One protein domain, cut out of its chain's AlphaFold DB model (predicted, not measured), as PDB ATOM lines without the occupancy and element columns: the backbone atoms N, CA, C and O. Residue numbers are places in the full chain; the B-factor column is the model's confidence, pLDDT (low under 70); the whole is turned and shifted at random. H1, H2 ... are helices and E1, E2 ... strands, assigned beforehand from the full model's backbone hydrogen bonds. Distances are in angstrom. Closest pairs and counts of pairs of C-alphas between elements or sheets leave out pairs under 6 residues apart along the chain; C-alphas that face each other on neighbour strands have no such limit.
ATOM      1  N   GLN A  12      38.565  17.063 209.204       57.00
ATOM      2  CA  GLN A  12      38.863  15.825 208.493       57.00
ATOM      3  C   GLN A  12      39.834  16.143 207.358       57.00
ATOM      4  O   GLN A  12      39.525  16.955 206.490       57.00
ATOM      5  N   GLU A  13      41.006  15.513 207.381       61.28
ATOM      6  CA  GLU A  13      41.936  15.533 206.251       61.28
ATOM      7  C   GLU A  13      41.372  14.666 205.119       61.28
ATOM      8  O   GLU A  13      40.997  13.505 205.328       61.28
ATOM      9  N   PHE A  14      41.311  15.226 203.913       67.00
ATOM     10  CA  PHE A  14      40.806  14.541 202.728       67.00
ATOM     11  C   PHE A  14      41.956  13.909 201.952       67.00
ATOM     12  O   PHE A  14      42.782  14.607 201.376       67.00
ATOM     13  N   ARG A  15      41.998  12.575 201.903       69.31
ATOM     14  CA  ARG A  15      43.095  11.846 201.242       69.31
ATOM     15  C   ARG A  15      42.793  11.459 199.796       69.31
ATOM     16  O   ARG A  15      43.721  11.244 199.025       69.31
ATOM     17  N   THR A  16      41.516  11.358 199.425       83.81
ATOM     18  CA  THR A  16      41.074  10.970 198.078       83.81
ATOM     19  C   THR A  16      39.778  11.685 197.684       83.81
ATOM     20  O   THR A  16      39.010  12.110 198.549       83.81
ATOM     21  N   LEU A  17      39.485  11.760 196.377       84.00
ATOM     22  CA  LEU A  17      38.179  12.230 195.884       84.00
ATOM     23  C   LEU A  17      37.012  11.382 196.403       84.00
ATOM     24  O   LEU A  17      35.966  11.931 196.722       84.00
ATOM     25  N   ALA A  18      37.197  10.069 196.555       88.06
ATOM     26  CA  ALA A  18      36.159   9.184 197.080       88.06
ATOM     27  C   ALA A  18      35.832   9.469 198.557       88.06
ATOM     28  O   ALA A  18      34.679   9.352 198.971       88.06
ATOM     29  N   ASP A  19      36.826   9.857 199.362       87.38
ATOM     30  CA  ASP A  19      36.589  10.245 200.756       87.38
ATOM     31  C   ASP A  19      35.838  11.574 200.855       87.38
ATOM     32  O   ASP A  19      34.961  11.712 201.707       87.38
ATOM     33  N   ILE A  20      36.131  12.519 199.955       88.19
ATOM     34  CA  ILE A  20      35.376  13.772 199.845       88.19
ATOM     35  C   ILE A  20      33.948  13.484 199.401       88.19
ATOM     36  O   ILE A  20      33.019  13.933 200.053       88.19
ATOM     37  N   GLU A  21      33.746  12.703 198.341       90.94
ATOM     38  CA  GLU A  21      32.404  12.345 197.874       90.94
ATOM     39  C   GLU A  21      31.574  11.707 198.998       90.94
ATOM     40  O   GLU A  21      30.406  12.049 199.184       90.94
ATOM     41  N   ARG A  22      32.179  10.823 199.800       91.19
ATOM     42  CA  ARG A  22      31.518  10.209 200.960       91.19
ATOM     43  C   ARG A  22      31.152  11.230 202.042       91.19
ATOM     44  O   ARG A  22      30.074  11.111 202.620       91.19
ATOM     45  N   ASP A  23      32.026  12.197 202.332       89.00
ATOM     46  CA  ASP A  23      31.724  13.308 203.249       89.00
ATOM     47  C   ASP A  23      30.562  14.155 202.724       89.00
ATOM     48  O   ASP A  23      29.588  14.383 203.440       89.00
ATOM     49  N   LEU A  24      30.642  14.571 201.463       90.62
ATOM     50  CA  LEU A  24      29.672  15.456 200.830       90.62
ATOM     51  C   LEU A  24      28.278  14.827 200.723       90.62
ATOM     52  O   LEU A  24      27.280  15.514 200.940       90.62
ATOM     53  N   ASN A  25      28.205  13.510 200.496       90.12
ATOM     54  CA  ASN A  25      26.952  12.746 200.470       90.12
ATOM     55  C   ASN A  25      26.198  12.712 201.813       90.12
ATOM     56  O   ASN A  25      25.071  12.220 201.870       90.12
ATOM     57  N   ARG A  26      26.782  13.249 202.896       88.94
ATOM     58  CA  ARG A  26      26.065  13.509 204.155       88.94
ATOM     59  C   ARG A  26      25.135  14.722 204.073       88.94
ATOM     60  O   ARG A  26      24.237  14.823 204.905       88.94
ATOM     61  N   TYR A  27      25.359  15.618 203.112       86.81
ATOM     62  CA  TYR A  27      24.613  16.867 202.954       86.81
ATOM     63  C   TYR A  27      23.707  16.831 201.723       86.81
ATOM     64  O   TYR A  27      22.517  17.082 201.847       86.81
ATOM     65  N   GLU A  28      24.250  16.457 200.561       85.88
ATOM     66  CA  GLU A  28      23.510  16.348 199.299       85.88
ATOM     67  C   GLU A  28      24.007  15.154 198.487       85.88
ATOM     68  O   GLU A  28      25.181  14.794 198.558       85.88
ATOM     69  N   LYS A  29      23.136  14.546 197.672       89.81
ATOM     70  CA  LYS A  29      23.549  13.435 196.799       89.81
ATOM     71  C   LYS A  29      24.435  13.951 195.670       89.81
ATOM     72  O   LYS A  29      23.921  14.557 194.727       89.81
ATOM     73  N   VAL A  30      25.728  13.647 195.723       89.88
ATOM     74  CA  VAL A  30      26.721  14.132 194.757       89.88
ATOM     75  C   VAL A  30      27.560  13.015 194.152       89.88
ATOM     76  O   VAL A  30      27.816  11.994 194.791       89.88
ATOM     77  N   ALA A  31      27.997  13.244 192.916       91.31
ATOM     78  CA  ALA A  31      29.012  12.459 192.227       91.31
ATOM     79  C   ALA A  31      30.152  13.387 191.786       91.31
ATOM     80  O   ALA A  31      29.916  14.385 191.094       91.31
ATOM     81  N   LEU A  32      31.378  13.060 192.193       91.12
ATOM     82  CA  LEU A  32      32.583  13.810 191.864       91.12
ATOM     83  C   LEU A  32      33.302  13.171 190.677       91.12
ATOM     84  O   LEU A  32      33.573  11.971 190.657       91.12
ATOM     85  N   HIS A  33      33.696  13.996 189.710       90.19
ATOM     86  CA  HIS A  33      34.407  13.544 188.517       90.19
ATOM     87  C   HIS A  33      35.675  14.354 188.307       90.19
ATOM     88  O   HIS A  33      35.609  15.565 188.113       90.19
ATOM     89  N   SER A  34      36.832  13.694 188.271       89.81
ATOM     90  CA  SER A  34      38.076  14.343 187.852       89.81
ATOM     91  C   SER A  34      38.261  14.287 186.336       89.81
ATOM     92  O   SER A  34      38.068  13.223 185.744       89.81
ATOM     93  N   PHE A  35      38.722  15.371 185.712       89.12
ATOM     94  CA  PHE A  35      39.031  15.403 184.277       89.12
ATOM     95  C   PHE A  35      40.408  16.012 183.988       89.12
ATOM     96  O   PHE A  35      40.832  16.956 184.650       89.12
ATOM     97  N   ALA A  36      41.115  15.483 182.987       87.62
ATOM     98  CA  ALA A  36      42.445  15.970 182.610       87.62
ATOM     99  C   ALA A  36      42.389  17.180 181.664       87.62
ATOM    100  O   ALA A  36      43.171  18.118 181.790       87.62
ATOM    101  N   ASP A  37      41.447  17.160 180.723       84.56
ATOM    102  CA  ASP A  37      41.312  18.154 179.663       84.56
ATOM    103  C   ASP A  37      39.842  18.332 179.245       84.56
ATOM    104  O   ASP A  37      38.931  17.677 179.760       84.56
ATOM    105  N   ARG A  38      39.607  19.238 178.289       84.31
ATOM    106  CA  ARG A  38      38.264  19.537 177.775       84.31
ATOM    107  C   ARG A  38      37.596  18.321 177.131       84.31
ATOM    108  O   ARG A  38      36.390  18.161 177.282       84.31
ATOM    109  N   ALA A  39      38.339  17.486 176.408       85.56
ATOM    110  CA  ALA A  39      37.765  16.319 175.741       85.56
ATOM    111  C   ALA A  39      37.263  15.295 176.770       85.56
ATOM    112  O   ALA A  39      36.133  14.818 176.679       85.56
ATOM    113  N   SER A  40      38.073  15.044 177.798       87.94
ATOM    114  CA  SER A  40      37.728  14.196 178.936       87.94
ATOM    115  C   SER A  40      36.509  14.742 179.678       87.94
ATOM    116  O   SER A  40      35.570  14.002 179.945       87.94
ATOM    117  N   PHE A  41      36.484  16.048 179.956       87.25
ATOM    118  CA  PHE A  41      35.349  16.717 180.593       87.25
ATOM    119  C   PHE A  41      34.043  16.534 179.810       87.25
ATOM    120  O   PHE A  41      33.049  16.082 180.376       87.25
ATOM    121  N   LEU A  42      34.051  16.821 178.502       85.62
ATOM    122  CA  LEU A  42      32.869  16.672 177.649       85.62
ATOM    123  C   LEU A  42      32.386  15.221 177.581       85.62
ATOM    124  O   LEU A  42      31.185  14.979 177.646       85.62
ATOM    125  N   SER A  43      33.310  14.259 177.508       87.38
ATOM    126  CA  SER A  43      32.971  12.833 177.521       87.38
ATOM    127  C   SER A  43      32.288  12.412 178.825       87.38
ATOM    128  O   SER A  43      31.328  11.640 178.796       87.38
ATOM    129  N   ILE A  44      32.746  12.927 179.972       88.12
ATOM    130  CA  ILE A  44      32.107  12.643 181.260       88.12
ATOM    131  C   ILE A  44      30.717  13.288 181.299       88.12
ATOM    132  O   ILE A  44      29.766  12.585 181.630       88.12
ATOM    133  N   ILE A  45      30.582  14.564 180.912       85.19
ATOM    134  CA  ILE A  45      29.284  15.257 180.877       85.19
ATOM    135  C   ILE A  45      28.273  14.504 180.023       85.19
ATOM    136  O   ILE A  45      27.139  14.302 180.460       85.19
ATOM    137  N   ASP A  46      28.666  14.085 178.824       86.25
ATOM    138  CA  ASP A  46      27.755  13.394 177.919       86.25
ATOM    139  C   ASP A  46      27.259  12.075 178.524       86.25
ATOM    140  O   ASP A  46      26.064  11.788 178.542       86.25
ATOM    141  N   ARG A  47      28.159  11.325 179.165       87.69
ATOM    142  CA  ARG A  47      27.811  10.085 179.865       87.69
ATOM    143  C   ARG A  47      26.917  10.306 181.092       87.69
ATOM    144  O   ARG A  47      26.111   9.432 181.401       87.69
ATOM    145  N   THR A  48      27.077  11.407 181.829       84.88
ATOM    146  CA  THR A  48      26.374  11.624 183.111       84.88
ATOM    147  C   THR A  48      25.073  12.412 182.971       84.88
ATOM    148  O   THR A  48      24.085  12.095 183.629       84.88
ATOM    149  N   LEU A  49      25.062  13.450 182.136       81.50
ATOM    150  CA  LEU A  49      23.943  14.386 181.969       81.50
ATOM    151  C   LEU A  49      23.317  14.297 180.570       81.50
ATOM    152  O   LEU A  49      22.123  14.579 180.418       81.50
ATOM    153  N   GLY A  50      24.099  13.876 179.571       82.56
ATOM    154  CA  GLY A  50      23.786  13.980 178.145       82.56
ATOM    155  C   GLY A  50      23.905  15.426 177.675       82.56
ATOM    156  O   GLY A  50      23.135  16.273 178.136       82.56
ATOM    157  N   LEU A  51      24.839  15.717 176.763       78.69
ATOM    158  CA  LEU A  51      25.085  17.090 176.291       78.69
ATOM    159  C   LEU A  51      23.827  17.724 175.680       78.69
ATOM    160  O   LEU A  51      23.550  18.898 175.924       78.69
ATOM    161  N   ASP A  52      23.006  16.920 175.007       82.31
ATOM    162  CA  ASP A  52      21.734  17.340 174.409       82.31
ATOM    163  C   ASP A  52      20.700  17.837 175.438       82.31
ATOM    164  O   ASP A  52      19.772  18.568 175.094       82.31
ATOM    165  N   ASN A  53      20.854  17.482 176.720       76.44
ATOM    166  CA  ASN A  53      19.974  17.942 177.799       76.44
ATOM    167  C   ASN A  53      20.412  19.291 178.397       76.44
ATOM    168  O   ASN A  53      19.765  19.791 179.323       76.44
ATOM    169  N   ILE A  54      21.511  19.872 177.906       74.25
ATOM    170  CA  ILE A  54      22.084  21.124 178.402       74.25
ATOM    171  C   ILE A  54      21.857  22.215 177.354       74.25
ATOM    172  O   ILE A  54      22.427  22.211 176.262       74.25
ATOM    173  N   LYS A  55      21.012  23.195 177.694       73.81
ATOM    174  CA  LYS A  55      20.678  24.298 176.789       73.81
ATOM    175  C   LYS A  55      21.939  25.090 176.426       73.81
ATOM    176  O   LYS A  55      22.557  25.701 177.291       73.81
ATOM    177  N   GLY A  56      22.275  25.119 175.136       72.94
ATOM    178  CA  GLY A  56      23.437  25.854 174.632       72.94
ATOM    179  C   GLY A  56      24.784  25.229 175.006       72.94
ATOM    180  O   GLY A  56      25.757  25.972 175.112       72.94
ATOM    181  N   ALA A  57      24.852  23.906 175.205       74.38
ATOM    182  CA  ALA A  57      26.065  23.177 175.597       74.38
ATOM    183  C   ALA A  57      27.312  23.548 174.772       74.38
ATOM    184  O   ALA A  57      28.378  23.769 175.345       74.38
ATOM    185  N   ASP A  58      27.172  23.692 173.451       74.19
ATOM    186  CA  ASP A  58      28.281  24.054 172.558       74.19
ATOM    187  C   ASP A  58      28.898  25.415 172.893       74.19
ATOM    188  O   ASP A  58      30.116  25.579 172.838       74.19
ATOM    189  N   LEU A  59      28.062  26.388 173.271       75.19
ATOM    190  CA  LEU A  59      28.495  27.724 173.681       75.19
ATOM    191  C   LEU A  59      28.990  27.719 175.129       75.19
ATOM    192  O   LEU A  59      30.038  28.294 175.419       75.19
ATOM    193  N   LEU A  60      28.264  27.041 176.023       72.25
ATOM    194  CA  LEU A  60      28.572  26.962 177.450       72.25
ATOM    195  C   LEU A  60      29.929  26.298 177.702       72.25
ATOM    196  O   LEU A  60      30.707  26.766 178.527       72.25
ATOM    197  N   PHE A  61      30.235  25.240 176.950       74.75
ATOM    198  CA  PHE A  61      31.480  24.486 177.059       74.75
ATOM    199  C   PHE A  61      32.440  24.760 175.897       74.75
ATOM    200  O   PHE A  61      33.397  24.005 175.689       74.75
ATOM    201  N   ALA A  62      32.242  25.848 175.138       70.88
ATOM    202  CA  ALA A  62      33.212  26.317 174.142       70.88
ATOM    203  C   ALA A  62      34.596  26.536 174.778       70.88
ATOM    204  O   ALA A  62      35.629  26.274 174.160       70.88
ATOM    205  N   LYS A  63      34.612  26.956 176.047       65.31
ATOM    206  CA  LYS A  63      35.782  26.988 176.928       65.31
ATOM    207  C   LYS A  63      35.394  26.335 178.253       65.31
ATOM    208  O   LYS A  63      34.243  26.439 178.664       65.31
ATOM    209  N   LEU A  64      36.337  25.654 178.903       61.53
ATOM    210  CA  LEU A  64      36.111  25.188 180.273       61.53
ATOM    211  C   LEU A  64      35.851  26.404 181.178       61.53
ATOM    212  O   LEU A  64      36.496  27.442 180.966       61.53
ATOM    213  N   PRO A  65      34.936  26.306 182.158       55.56
ATOM    214  CA  PRO A  65      34.755  27.362 183.143       55.56
ATOM    215  C   PRO A  65      36.090  27.722 183.797       55.56
ATOM    216  O   PRO A  65      36.930  26.859 184.037       55.56
ATOM    217  N   GLN A  66      36.296  29.013 184.073       52.59
ATOM    218  CA  GLN A  66      37.444  29.452 184.879       52.59
ATOM    219  C   GLN A  66      37.294  29.040 186.350       52.59
ATOM    220  O   GLN A  66      38.288  29.017 187.071       52.59
ATOM    221  N   SER A  67      36.065  28.722 186.777       56.56
ATOM    222  CA  SER A  67      35.801  28.106 188.074       56.56
ATOM    223  C   SER A  67      36.483  26.730 188.143       56.56
ATOM    224  O   SER A  67      36.402  25.963 187.178       56.56
ATOM    225  N   PRO A  68      37.133  26.390 189.268       57.50
ATOM    226  CA  PRO A  68      37.788  25.100 189.478       57.50
ATOM    227  C   PRO A  68      36.769  23.966 189.519       57.50
ATOM    228  O   PRO A  68      37.139  22.808 189.385       57.50
ATOM    229  N   PHE A  69      35.494  24.293 189.704       62.25
ATOM    230  CA  PHE A  69      34.415  23.339 189.787       62.25
ATOM    231  C   PHE A  69      33.350  23.714 188.773       62.25
ATOM    232  O   PHE A  69      32.874  24.847 188.719       62.25
ATOM    233  N   THR A  70      32.981  22.754 187.930       65.44
ATOM    234  CA  THR A  70      31.718  22.858 187.199       65.44
ATOM    235  C   THR A  70      30.693  22.060 187.979       65.44
ATOM    236  O   THR A  70      30.820  20.843 188.079       65.44
ATOM    237  N   VAL A  71      29.698  22.737 188.545       65.06
ATOM    238  CA  VAL A  71      28.578  22.089 189.229       65.06
ATOM    239  C   VAL A  71      27.393  22.042 188.279       65.06
ATOM    240  O   VAL A  71      27.010  23.042 187.675       65.06
ATOM    241  N   SER A  72      26.798  20.865 188.139       65.88
ATOM    242  CA  SER A  72      25.522  20.693 187.467       65.88
ATOM    243  C   SER A  72      24.538  20.042 188.427       65.88
ATOM    244  O   SER A  72      24.476  18.819 188.575       65.88
ATOM    245  N   GLY A  73      23.751  20.897 189.077       64.69
ATOM    246  CA  GLY A  73      22.584  20.496 189.858       64.69
ATOM    247  C   GLY A  73      21.338  20.268 189.002       64.69
ATOM    248  O   GLY A  73      20.317  19.854 189.541       64.69
ATOM    249  N   ARG A  74      21.386  20.510 187.680       69.62
ATOM    250  CA  ARG A  74      20.223  20.430 186.777       69.62
ATOM    251  C   ARG A  74      20.468  19.559 185.541       69.62
ATOM    252  O   ARG A  74      21.510  19.646 184.902       69.62
ATOM    253  N   ARG A  75      19.443  18.800 185.140       70.31
ATOM    254  CA  ARG A  75      19.304  18.153 183.825       70.31
ATOM    255  C   ARG A  75      18.039  18.700 183.155       70.31
ATOM    256  O   ARG A  75      16.924  18.327 183.521       70.31
ATOM    257  N   GLY A  76      18.202  19.628 182.212       71.75
ATOM    258  CA  GLY A  76      17.096  20.463 181.731       71.75
ATOM    259  C   GLY A  76      16.531  21.346 182.854       71.75
ATOM    260  O   GLY A  76      17.283  22.040 183.534       71.75
ATOM    261  N   ASN A  77      15.212  21.294 183.072       70.00
ATOM    262  CA  ASN A  77      14.532  22.028 184.155       70.00
ATOM    263  C   ASN A  77      14.461  21.249 185.483       70.00
ATOM    264  O   ASN A  77      13.934  21.765 186.465       70.00
ATOM    265  N   ASN A  78      14.951  20.009 185.512       73.81
ATOM    266  CA  ASN A  78      14.865  19.130 186.676       73.81
ATOM    267  C   ASN A  78      16.186  19.113 187.438       73.81
ATOM    268  O   ASN A  78      17.244  19.298 186.836       73.81
ATOM    269  N   GLN A  79      16.142  18.811 188.737       75.31
ATOM    270  CA  GLN A  79      17.354  18.519 189.498       75.31
ATOM    271  C   GLN A  79      18.042  17.263 188.936       75.31
ATOM    272  O   GLN A  79      17.393  16.248 188.671       75.31
ATOM    273  N   ALA A  80      19.359  17.324 188.754       78.19
ATOM    274  CA  ALA A  80      20.180  16.149 188.500       78.19
ATOM    275  C   ALA A  80      20.393  15.405 189.825       78.19
ATOM    276  O   ALA A  80      20.847  15.997 190.801       78.19
ATOM    277  N   VAL A  81      20.057  14.113 189.869       82.25
ATOM    278  CA  VAL A  81      20.271  13.268 191.052       82.25
ATOM    279  C   VAL A  81      21.091  12.036 190.647       82.25
ATOM    280  O   VAL A  81      20.572  11.200 189.903       82.25
ATOM    281  N   PRO A  82      22.344  11.888 191.122       86.25
ATOM    282  CA  PRO A  82      23.070  12.841 191.967       86.25
ATOM    283  C   PRO A  82      23.433  14.137 191.218       86.25
ATOM    284  O   PRO A  82      23.516  14.150 189.987       86.25
ATOM    285  N   CYS A  83      23.668  15.216 191.967       87.00
ATOM    286  CA  CYS A  83      24.292  16.430 191.449       87.00
ATOM    287  C   CYS A  83      25.713  16.096 190.975       87.00
ATOM    288  O   CYS A  83      26.421  15.322 191.625       87.00
ATOM    289  N   GLN A  84      26.126  16.634 189.830       87.81
ATOM    290  CA  GLN A  84      27.422  16.314 189.229       87.81
ATOM    291  C   GLN A  84      28.410  17.449 189.494       87.81
ATOM    292  O   GLN A  84      28.124  18.594 189.144       87.81
ATOM    293  N   ILE A  85      29.573  17.137 190.068       87.94
ATOM    294  CA  ILE A  85      30.650  18.109 190.291       87.94
ATOM    295  C   ILE A  85      31.892  17.645 189.537       87.94
ATOM    296  O   ILE A  85      32.423  16.561 189.780       87.94
ATOM    297  N   PHE A  86      32.362  18.478 188.614       87.44
ATOM    298  CA  PHE A  86      33.518  18.196 187.772       87.44
ATOM    299  C   PHE A  86      34.729  19.003 188.242       87.44
ATOM    300  O   PHE A  86      34.644  20.223 188.374       87.44
ATOM    301  N   ILE A  87      35.856  18.319 188.446       87.94
ATOM    302  CA  ILE A  87      37.080  18.833 189.068       87.94
ATOM    303  C   ILE A  87      38.265  18.622 188.104       87.94
ATOM    304  O   ILE A  87      38.533  17.487 187.706       87.94
ATOM    305  N   PRO A  88      39.031  19.653 187.718       86.81
ATOM    306  CA  PRO A  88      40.284  19.476 187.002       86.81
ATOM    307  C   PRO A  88      41.261  18.611 187.805       86.81
ATOM    308  O   PRO A  88      41.541  18.877 188.973       86.81
ATOM    309  N   ALA A  89      41.854  17.606 187.166       87.69
ATOM    310  CA  ALA A  89      42.776  16.673 187.815       87.69
ATOM    311  C   ALA A  89      43.985  17.382 188.456       87.69
ATOM    312  O   ALA A  89      44.485  16.939 189.485       87.69
ATOM    313  N   LYS A  90      44.409  18.520 187.888       85.06
ATOM    314  CA  LYS A  90      45.519  19.338 188.399       85.06
ATOM    315  C   LYS A  90      45.288  19.939 189.790       85.06
ATOM    316  O   LYS A  90      46.260  20.372 190.391       85.06
ATOM    317  N   ILE A  91      44.043  19.995 190.269       84.44
ATOM    318  CA  ILE A  91      43.687  20.501 191.605       84.44
ATOM    319  C   ILE A  91      42.997  19.439 192.464       84.44
ATOM    320  O   ILE A  91      42.524  19.745 193.550       84.44
ATOM    321  N   ALA A  92      42.919  18.190 192.001       83.94
ATOM    322  CA  ALA A  92      42.371  17.111 192.809       83.94
ATOM    323  C   ALA A  92      43.256  16.863 194.054       83.94
ATOM    324  O   ALA A  92      44.464  17.130 194.015       83.94
ATOM    325  N   PRO A  93      42.700  16.319 195.151       77.75
ATOM    326  CA  PRO A  93      43.476  15.944 196.329       77.75
ATOM    327  C   PRO A  93      44.652  15.045 195.954       77.75
ATOM    328  O   PRO A  93      44.505  14.118 195.156       77.75
ATOM    329  N   GLY A  94      45.824  15.327 196.524       76.75
ATOM    330  CA  GLY A  94      47.057  14.597 196.226       76.75
ATOM    331  C   GLY A  94      47.762  15.003 194.925       76.75
ATOM    332  O   GLY A  94      48.828  14.467 194.642       76.75
ATOM    333  N   SER A  95      47.234  15.967 194.157       81.25
ATOM    334  CA  SER A  95      47.915  16.513 192.965       81.25
ATOM    335  C   SER A  95      49.164  17.343 193.289       81.25
ATOM    336  O   SER A  95      49.995  17.565 192.412       81.25
ATOM    337  N   GLY A  96      49.297  17.807 194.536       79.50
ATOM    338  CA  GLY A  96      50.360  18.720 194.966       79.50
ATOM    339  C   GLY A  96      50.077  20.197 194.672       79.50
ATOM    340  O   GLY A  96      50.898  21.038 195.028       79.50
TER     341      GLY A  96
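Overview. This is residues 12 to 96 of the 285 residues of an uncharacterized protein of Thalassospira permensis NBRC 106175 (UniProt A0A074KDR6). A small, strongly twisted sheet of three strands stands between two helices that run along it on opposite faces: H2 covers one face, over the inner strand E3, and H1 packs on the other face over the edge strand E1. The short helix H3 lies away from the sheet, in the stretch that leads from H2 to E2. The printed part has 85 residues, with three named helices and three named strands in the order H1, E1, H2, H3, E2, E3. The sheet runs E1, E3, E2 and is mixed, and the class is mixed, helices and strands. The whole is compact, with a radius of gyration of the C-alphas of 13.1 A and spans of 38 by 26 by 19 A.

Arrangement. In the sheet, the inner strand E3, residues 78 to 88, has the edge strands E1, residues 30 to 35, and E2, residues 70 to 75, as neighbours. E1 and E3 are parallel, at 34 degrees, with N 33 and O 85 within hydrogen-bond range at 2.9 A and N 87 and O 33 at 2.8 A. E2 and E3 form a hairpin, antiparallel at 161 degrees, with N 72 and O 84 at 2.8 A and N 80 and O 73 at 2.8 A. E3 bends by 72 degrees at residue 81. The sheet is only just strongly twisted, its C-alphas lying up to 4.2 A off their best plane. H2, residues 38 to 48, is on the sheet at a height of 9.0 A, over E3 and along the strands, at 25 degrees to E3 on the local plane. Its closest C-alphas to E3 are those of Phe 41 and Phe 86, 7.6 A apart. H1, residues 17 to 24, is on the opposite face at a height of 8.4 A, over E1 and along the strands, at 26 degrees to E1 on the local plane. The closest C-alphas of H1 and E1 are those of Glu 21 and Leu 32, 6.2 A apart. H3, residues 57 to 60, is not on the sheet and is apart from H1, H2, E1 and E3. In H1 and H2 every O i to N i+4 pair is within hydrogen-bond range; H3 is too short for such a pair.

Along the chain. E3 is 25.4 A long from first to last C-alpha and ends at C-alpha 88 (40.284, 19.476, 187.002). E1 is 16.2 A long and E2 13.7 A. H2 is 15.2 A long and begins at C-alpha 38 (38.264, 19.537, 177.775). H1 is 10.4 A long, from C-alpha 17 (38.179, 12.230, 195.884), and H3 is 4.9 A.

Size, cuts and confidence. The two C-alphas farthest apart, those of Gln 12 and Gly 56, are 38.5 A apart. The printed part has no cut and no long link. The mean pLDDT of the printed part is 79.4, and residues 12 to 15 and 63 to 74 are under 70.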